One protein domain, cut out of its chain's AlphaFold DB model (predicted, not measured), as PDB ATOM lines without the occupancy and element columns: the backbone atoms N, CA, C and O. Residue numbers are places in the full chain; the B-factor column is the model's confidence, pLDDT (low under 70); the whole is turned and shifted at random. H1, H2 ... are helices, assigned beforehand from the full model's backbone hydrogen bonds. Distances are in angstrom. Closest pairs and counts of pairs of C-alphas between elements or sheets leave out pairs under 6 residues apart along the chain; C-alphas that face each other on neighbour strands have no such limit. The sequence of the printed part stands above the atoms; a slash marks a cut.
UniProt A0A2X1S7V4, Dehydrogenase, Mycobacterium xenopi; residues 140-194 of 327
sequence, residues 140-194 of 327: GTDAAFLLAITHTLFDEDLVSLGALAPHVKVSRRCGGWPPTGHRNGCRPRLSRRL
ATOM      1  N   GLY A 140      -7.193  11.658  -6.847       83.38
ATOM      2  CA  GLY A 140      -7.266  12.881  -6.050       83.38
ATOM      3  C   GLY A 140      -6.008  13.154  -5.221       83.38
ATOM      4  O   GLY A 140      -6.050  13.991  -4.327       83.38
ATOM      5  N   THR A 141      -4.900  12.442  -5.460       85.06
ATOM      6  CA  THR A 141      -3.577  12.749  -4.866       85.06
ATOM      7  C   THR A 141      -2.598  13.341  -5.883       85.06
ATOM      8  O   THR A 141      -1.434  13.582  -5.577       85.06
ATOM      9  N   ASP A 142      -3.085  13.642  -7.082       87.94
ATOM     10  CA  ASP A 142      -2.332  14.099  -8.245       87.94
ATOM     11  C   ASP A 142      -1.498  15.355  -7.954       87.94
ATOM     12  O   ASP A 142      -0.298  15.400  -8.223       87.94
ATOM     13  N   ALA A 143      -2.108  16.362  -7.323       85.50
ATOM     14  CA  ALA A 143      -1.411  17.590  -6.945       85.50
ATOM     15  C   ALA A 143      -0.313  17.348  -5.896       85.50
ATOM     16  O   ALA A 143       0.751  17.961  -5.968       85.50
ATOM     17  N   ALA A 144      -0.553  16.445  -4.939       83.19
ATOM     18  CA  ALA A 144       0.441  16.085  -3.932       83.19
ATOM     19  C   ALA A 144       1.639  15.374  -4.569       83.19
ATOM     20  O   ALA A 144       2.781  15.692  -4.251       83.19
ATOM     21  N   PHE A 145       1.374  14.473  -5.515       88.38
ATOM     22  CA  PHE A 145       2.402  13.775  -6.276       88.38
ATOM     23  C   PHE A 145       3.260  14.741  -7.110       88.38
ATOM     24  O   PHE A 145       4.486  14.697  -7.032       88.38
ATOM     25  N   LEU A 146       2.645  15.680  -7.839       89.56
ATOM     26  CA  LEU A 146       3.377  16.699  -8.607       89.56
ATOM     27  C   LEU A 146       4.224  17.620  -7.715       89.56
ATOM     28  O   LEU A 146       5.323  18.029  -8.100       89.56
ATOM     29  N   LEU A 147       3.738  17.938  -6.514       85.75
ATOM     30  CA  LEU A 147       4.499  18.715  -5.540       85.75
ATOM     31  C   LEU A 147       5.658  17.924  -4.942       85.75
ATOM     32  O   LEU A 147       6.722  18.506  -4.768       85.75
ATOM     33  N   ALA A 148       5.490  16.626  -4.692       84.69
ATOM     34  CA  ALA A 148       6.580  15.755  -4.262       84.69
ATOM     35  C   ALA A 148       7.677  15.655  -5.335       84.69
ATOM     36  O   ALA A 148       8.853  15.785  -5.007       84.69
ATOM     37  N   ILE A 149       7.309  15.528  -6.619       89.88
ATOM     38  CA  ILE A 149       8.274  15.589  -7.732       89.88
ATOM     39  C   ILE A 149       9.015  16.924  -7.708       89.88
ATOM     40  O   ILE A 149      10.240  16.952  -7.709       89.88
ATOM     41  N   THR A 150       8.276  18.035  -7.655       86.81
ATOM     42  CA  THR A 150       8.881  19.374  -7.653       86.81
ATOM     43  C   THR A 150       9.829  19.547  -6.468       86.81
ATOM     44  O   THR A 150      10.943  20.018  -6.654       86.81
ATOM     45  N   HIS A 151       9.413  19.142  -5.266       83.69
ATOM     46  CA  HIS A 151      10.239  19.182  -4.062       83.69
ATOM     47  C   HIS A 151      11.538  18.400  -4.255       83.69
ATOM     48  O   HIS A 151      12.606  18.968  -4.078       83.69
ATOM     49  N   THR A 152      11.437  17.138  -4.675       85.25
ATOM     50  CA  THR A 152      12.587  16.245  -4.890       85.25
ATOM     51  C   THR A 152      13.568  16.838  -5.897       85.25
ATOM     52  O   THR A 152      14.759  16.901  -5.626       85.25
ATOM     53  N   LEU A 153      13.072  17.378  -7.018       88.75
ATOM     54  CA  LEU A 153      13.928  18.004  -8.028       88.75
ATOM     55  C   LEU A 153      14.745  19.178  -7.469       88.75
ATOM     56  O   LEU A 153      15.887  19.363  -7.872       88.75
ATOM     57  N   PHE A 154      14.173  19.989  -6.573       84.81
ATOM     58  CA  PHE A 154      14.887  21.117  -5.966       84.81
ATOM     59  C   PHE A 154      15.776  20.713  -4.790       84.81
ATOM     60  O   PHE A 154      16.827  21.323  -4.612       84.81
ATOM     61  N   ASP A 155      15.343  19.747  -3.983       85.44
ATOM     62  CA  ASP A 155      16.076  19.260  -2.811       85.44
ATOM     63  C   ASP A 155      17.351  18.512  -3.222       85.44
ATOM     64  O   ASP A 155      18.416  18.727  -2.652       85.44
ATOM     65  N   GLU A 156      17.263  17.724  -4.295       90.00
ATOM     66  CA  GLU A 156      18.383  16.965  -4.861       90.00
ATOM     67  C   GLU A 156      19.176  17.745  -5.933       90.00
ATOM     68  O   GLU A 156      20.036  17.176  -6.598       90.00
ATOM     69  N   ASP A 157      18.893  19.040  -6.121       89.00
ATOM     70  CA  ASP A 157      19.555  19.920  -7.105       89.00
ATOM     71  C   ASP A 157      19.526  19.389  -8.562       89.00
ATOM     72  O   ASP A 157      20.460  19.548  -9.344       89.00
ATOM     73  N   LEU A 158      18.412  18.764  -8.957       91.06
ATOM     74  CA  LEU A 158      18.201  18.160 -10.283       91.06
ATOM     75  C   LEU A 158      17.592  19.129 -11.315       91.06
ATOM     76  O   LEU A 158      17.319  18.749 -12.457       91.06
ATOM     77  N   VAL A 159      17.316  20.380 -10.935       89.81
ATOM     78  CA  VAL A 159      16.649  21.358 -11.807       89.81
ATOM     79  C   VAL A 159      17.643  22.016 -12.762       89.81
ATOM     80  O   VAL A 159      18.455  22.844 -12.364       89.81
ATOM     81  N   SER A 160      17.484  21.751 -14.060       89.88
ATOM     82  CA  SER A 160      18.192  22.464 -15.129       89.88
ATOM     83  C   SER A 160      17.210  23.251 -15.998       89.88
ATOM     84  O   SER A 160      16.473  22.686 -16.804       89.88
ATOM     85  N   LEU A 161      17.170  24.576 -15.819       87.56
ATOM     86  CA  LEU A 161      16.240  25.451 -16.550       87.56
ATOM     87  C   LEU A 161      16.757  25.867 -17.936       87.56
ATOM     88  O   LEU A 161      15.959  26.254 -18.790       87.56
ATOM     89  N   GLY A 162      18.072  25.820 -18.171       90.25
ATOM     90  CA  GLY A 162      18.687  26.248 -19.433       90.25
ATOM     91  C   GLY A 162      18.186  27.619 -19.908       90.25
ATOM     92  O   GLY A 162      18.110  28.576 -19.135       90.25
ATOM     93  N   ALA A 163      17.775  27.700 -21.177       90.00
ATOM     94  CA  ALA A 163      17.234  28.917 -21.789       90.00
ATOM     95  C   ALA A 163      15.933  29.434 -21.138       90.00
ATOM     96  O   ALA A 163      15.550  30.579 -21.359       90.00
ATOM     97  N   LEU A 164      15.251  28.619 -20.326       87.75
ATOM     98  CA  LEU A 164      14.036  29.023 -19.620       87.75
ATOM     99  C   LEU A 164      14.328  29.761 -18.309       87.75
ATOM    100  O   LEU A 164      13.408  30.358 -17.757       87.75
ATOM    101  N   ALA A 165      15.572  29.776 -17.816       89.50
ATOM    102  CA  ALA A 165      15.921  30.420 -16.547       89.50
ATOM    103  C   ALA A 165      15.399  31.873 -16.406       89.50
ATOM    104  O   ALA A 165      14.850  32.186 -15.349       89.50
ATOM    105  N   PRO A 166      15.444  32.745 -17.440       89.94
ATOM    106  CA  PRO A 166      14.896  34.105 -17.350       89.94
ATOM    107  C   PRO A 166      13.362  34.169 -17.261       89.94
ATOM    108  O   PRO A 166      12.799  35.197 -16.884       89.94
ATOM    109  N   HIS A 167      12.671  33.091 -17.636       84.12
ATOM    110  CA  HIS A 167      11.214  33.034 -17.762       84.12
ATOM    111  C   HIS A 167      10.532  32.337 -16.583       84.12
ATOM    112  O   HIS A 167       9.334  32.533 -16.369       84.12
ATOM    113  N   VAL A 168      11.264  31.537 -15.803       81.94
ATOM    114  CA  VAL A 168      10.689  30.776 -14.693       81.94
ATOM    115  C   VAL A 168      10.965  31.476 -13.363       81.94
ATOM    116  O   VAL A 168      12.084  31.518 -12.865       81.94
ATOM    117  N   LYS A 169       9.902  31.980 -12.733       73.31
ATOM    118  CA  LYS A 169       9.952  32.515 -11.366       73.31
ATOM    119  C   LYS A 169       9.740  31.386 -10.355       73.31
ATOM    120  O   LYS A 169       8.645  31.257  -9.810       73.31
ATOM    121  N   VAL A 170      10.758  30.558 -10.105       64.94
ATOM    122  CA  VAL A 170      10.683  29.565  -9.016       64.94
ATOM    123  C   VAL A 170      11.278  30.139  -7.741       64.94
ATOM    124  O   VAL A 170      12.425  30.569  -7.714       64.94
ATOM    125  N   SER A 171      10.505  30.130  -6.659       57.03
ATOM    126  CA  SER A 171      11.051  30.390  -5.327       57.03
ATOM    127  C   SER A 171      11.400  29.060  -4.659       57.03
ATOM    128  O   SER A 171      10.558  28.160  -4.638       57.03
ATOM    129  N   ARG A 172      12.574  28.957  -4.015       51.16
ATOM    130  CA  ARG A 172      12.936  27.825  -3.129       51.16
ATOM    131  C   ARG A 172      11.899  27.559  -2.013       51.16
ATOM    132  O   ARG A 172      11.932  26.515  -1.378       51.16
ATOM    133  N   ARG A 173      10.919  28.454  -1.798       50.78
ATOM    134  CA  ARG A 173       9.798  28.292  -0.843       50.78
ATOM    135  C   ARG A 173       8.769  27.216  -1.224       50.78
ATOM    136  O   ARG A 173       7.800  27.018  -0.482       50.78
ATOM    137  N   CYS A 174       8.943  26.525  -2.348       47.38
ATOM    138  CA  CYS A 174       8.277  25.240  -2.573       47.38
ATOM    139  C   CYS A 174       8.855  24.110  -1.693       47.38
ATOM    140  O   CYS A 174       8.185  23.097  -1.543       47.38
ATOM    141  N   GLY A 175      10.021  24.305  -1.060       42.78
ATOM    142  CA  GLY A 175      10.694  23.326  -0.190       42.78
ATOM    143  C   GLY A 175      10.184  23.232   1.257       42.78
ATOM    144  O   GLY A 175      10.772  22.535   2.068       42.78
ATOM    145  N   GLY A 176       9.111  23.939   1.625       48.47
ATOM    146  CA  GLY A 176       8.470  23.728   2.926       48.47
ATOM    147  C   GLY A 176       7.551  22.511   2.860       48.47
ATOM    148  O   GLY A 176       6.410  22.655   2.413       48.47
ATOM    149  N   TRP A 177       8.044  21.342   3.273       50.19
ATOM    150  CA  TRP A 177       7.241  20.129   3.437       50.19
ATOM    151  C   TRP A 177       7.051  19.790   4.929       50.19
ATOM    152  O   TRP A 177       8.031  19.798   5.670       50.19
ATOM    153  N   PRO A 178       5.825  19.468   5.392       53.84
ATOM    154  CA  PRO A 178       4.561  19.556   4.660       53.84
ATOM    155  C   PRO A 178       4.209  21.020   4.324       53.84
ATOM    156  O   PRO A 178       4.748  21.939   4.942       53.84
ATOM    157  N   PRO A 179       3.297  21.277   3.364       55.69
ATOM    158  CA  PRO A 179       2.873  22.623   2.969       55.69
ATOM    159  C   PRO A 179       2.001  23.308   4.044       55.69
ATOM    160  O   PRO A 179       0.916  23.823   3.782       55.69
ATOM    161  N   THR A 180       2.455  23.336   5.292       49.50
ATOM    162  CA  THR A 180       1.814  23.996   6.426       49.50
ATOM    163  C   THR A 180       2.409  25.390   6.582       49.50
ATOM    164  O   THR A 180       3.430  25.580   7.233       49.50
ATOM    165  N   GLY A 181       1.785  26.381   5.940       47.59
ATOM    166  CA  GLY A 181       2.153  27.789   6.116       47.59
ATOM    167  C   GLY A 181       2.113  28.603   4.827       47.59
ATOM    168  O   GLY A 181       3.129  28.774   4.161       47.59
ATOM    169  N   HIS A 182       0.929  29.088   4.442       42.34
ATOM    170  CA  HIS A 182       0.719  30.375   3.755       42.34
ATOM    171  C   HIS A 182      -0.786  30.643   3.562       42.34
ATOM    172  O   HIS A 182      -1.579  29.713   3.451       42.34
ATOM    173  N   ARG A 183      -1.168  31.931   3.510       44.12
ATOM    174  CA  ARG A 183      -2.553  32.460   3.541       44.12
ATOM    175  C   ARG A 183      -3.398  32.212   2.275       44.12
ATOM    176  O   ARG A 183      -4.549  32.633   2.238       44.12
ATOM    177  N   ASN A 184      -2.870  31.521   1.262       49.12
ATOM    178  CA  ASN A 184      -3.610  31.217   0.033       49.12
ATOM    179  C   ASN A 184      -4.215  29.808   0.128       49.12
ATOM    180  O   ASN A 184      -3.498  28.836   0.370       49.12
ATOM    181  N   GLY A 185      -5.535  29.703  -0.062       50.19
ATOM    182  CA  GLY A 185      -6.354  28.535   0.298       50.19
ATOM    183  C   GLY A 185      -5.928  27.171  -0.265       50.19
ATOM    184  O   GLY A 185      -6.316  26.156   0.305       50.19
ATOM    185  N   CYS A 186      -5.101  27.106  -1.313       52.19
ATOM    186  CA  CYS A 186      -4.655  25.843  -1.910       52.19
ATOM    187  C   CYS A 186      -3.765  24.999  -0.977       52.19
ATOM    188  O   CYS A 186      -3.900  23.778  -0.958       52.19
ATOM    189  N   ARG A 187      -2.876  25.615  -0.178       61.66
ATOM    190  CA  ARG A 187      -1.948  24.874   0.708       61.66
ATOM    191  C   ARG A 187      -2.667  24.177   1.876       61.66
ATOM    192  O   ARG A 187      -2.480  22.974   2.025       61.66
ATOM    193  N   PRO A 188      -3.546  24.853   2.645       60.50
ATOM    194  CA  PRO A 188      -4.352  24.181   3.670       60.50
ATOM    195  C   PRO A 188      -5.242  23.060   3.114       60.50
ATOM    196  O   PRO A 188      -5.376  22.014   3.745       60.50
ATOM    197  N   ARG A 189      -5.825  23.256   1.922       66.19
ATOM    198  CA  ARG A 189      -6.663  22.246   1.252       66.19
ATOM    199  C   ARG A 189      -5.859  21.011   0.836       66.19
ATOM    200  O   ARG A 189      -6.306  19.893   1.060       66.19
ATOM    201  N   LEU A 190      -4.647  21.203   0.322       66.19
ATOM    202  CA  LEU A 190      -3.731  20.110   0.010       66.19
ATOM    203  C   LEU A 190      -3.254  19.361   1.263       66.19
ATOM    204  O   LEU A 190      -3.221  18.134   1.262       66.19
ATOM    205  N   SER A 191      -2.907  20.071   2.339       66.62
ATOM    206  CA  SER A 191      -2.534  19.428   3.605       66.62
ATOM    207  C   SER A 191      -3.678  18.570   4.146       66.62
ATOM    208  O   SER A 191      -3.438  17.442   4.564       66.62
ATOM    209  N   ARG A 192      -4.930  19.044   4.048       67.88
ATOM    210  CA  ARG A 192      -6.121  18.253   4.400       67.88
ATOM    211  C   ARG A 192      -6.231  16.973   3.567       67.88
ATOM    212  O   ARG A 192      -6.545  15.927   4.133       67.88
ATOM    213  N   ARG A 193      -5.932  17.032   2.263       69.06
ATOM    214  CA  ARG A 193      -5.909  15.843   1.394       69.06
ATOM    215  C   ARG A 193      -4.887  14.812   1.854       69.06
ATOM    216  O   ARG A 193      -5.192  13.619   1.851       69.06
ATOM    217  N   LEU A 194      -3.685  15.281   2.200       69.06
ATOM    218  CA  LEU A 194      -2.545  14.464   2.626       69.06
ATOM    219  C   LEU A 194      -2.793  13.764   3.966       69.06
ATOM    220  O   LEU A 194      -2.315  12.655   4.166       69.06
TER     221      LEU A 194
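Overview. This is residues 140 to 194 of the 327 residues of the protein "Dehydrogenase" of Mycobacterium xenopi (UniProt A0A2X1S7V4). One long helix, H1, runs along one side of this loosely built domain; the short helix H2 packs on its later part, and H3 is set crosswise to it near its first end. Between H1 and H2 the backbone makes a wide loop, and residues 160 to 169 of that loop stick out from the body. The printed part has 55 residues with three named helices, in the order H1, H2, H3, and no named strand; the class is all helix, though just 27 of the 55 residues are in named elements, under half. The whole is only just loose, close to compact, with a radius of gyration of the C-alphas of 12.5 A, and its elongated outline spans 36 by 20 by 18 A.

Arrangement. Begin at the first printed residue, Gly 140, and go on to H1, residues 142 to 155. Look next at H2, residues 172 to 175, which touches H1; the closest C-alphas are those of His 151 and Gly 175, 5.7 A apart. H1 touches H2 with residues 150 to 155 alone. Go on to H3, residues 186 to 194, which only just touches H1, with 3 pairs of C-alphas within 8 A. Their closest C-alphas are those of Ala 144 and Leu 190, 7.0 A apart, and H1 touches H3 with residues 143 to 144 alone. The lines of H1 and H3 stand about perpendicular, at 77 degrees. H2 and H3 are apart. In the backbones of H1 and H3 you will find every O i to N i+4 pair within hydrogen-bond range, while H2, with 4 residues, is too short for such a pair; its one O i to N i+3 pair is within range.

Along the chain. Find C-alpha 142 at (-2.332, 14.099, -8.245); from there H1 runs 19.9 A to C-alpha 155 at (16.076, 19.260, -2.811). H2 goes from Arg 172 to Gly 175, 5.8 A. H3 runs 12.4 A from Cys 186 to C-alpha 194 at (-2.545, 14.464, 2.626).

Size, cuts and confidence. The two C-alphas farthest apart are those of Ala 163, in the stretch that stands free, and Arg 192, in H3, at 36.7 A. Without residues 160 to 169 the body has 45 residues and spans 28 by 22 by 14 A. The link from H1 to H2, 16 residues, is long; the link from H2 to H3, 10 residues, is short. The printed part has no cut. In the B-factor column the mean pLDDT of the printed part is 72.5, and residues 170 to 194 are under 70, with means of 48 for H2 and 64 for H3 against 86 for H1.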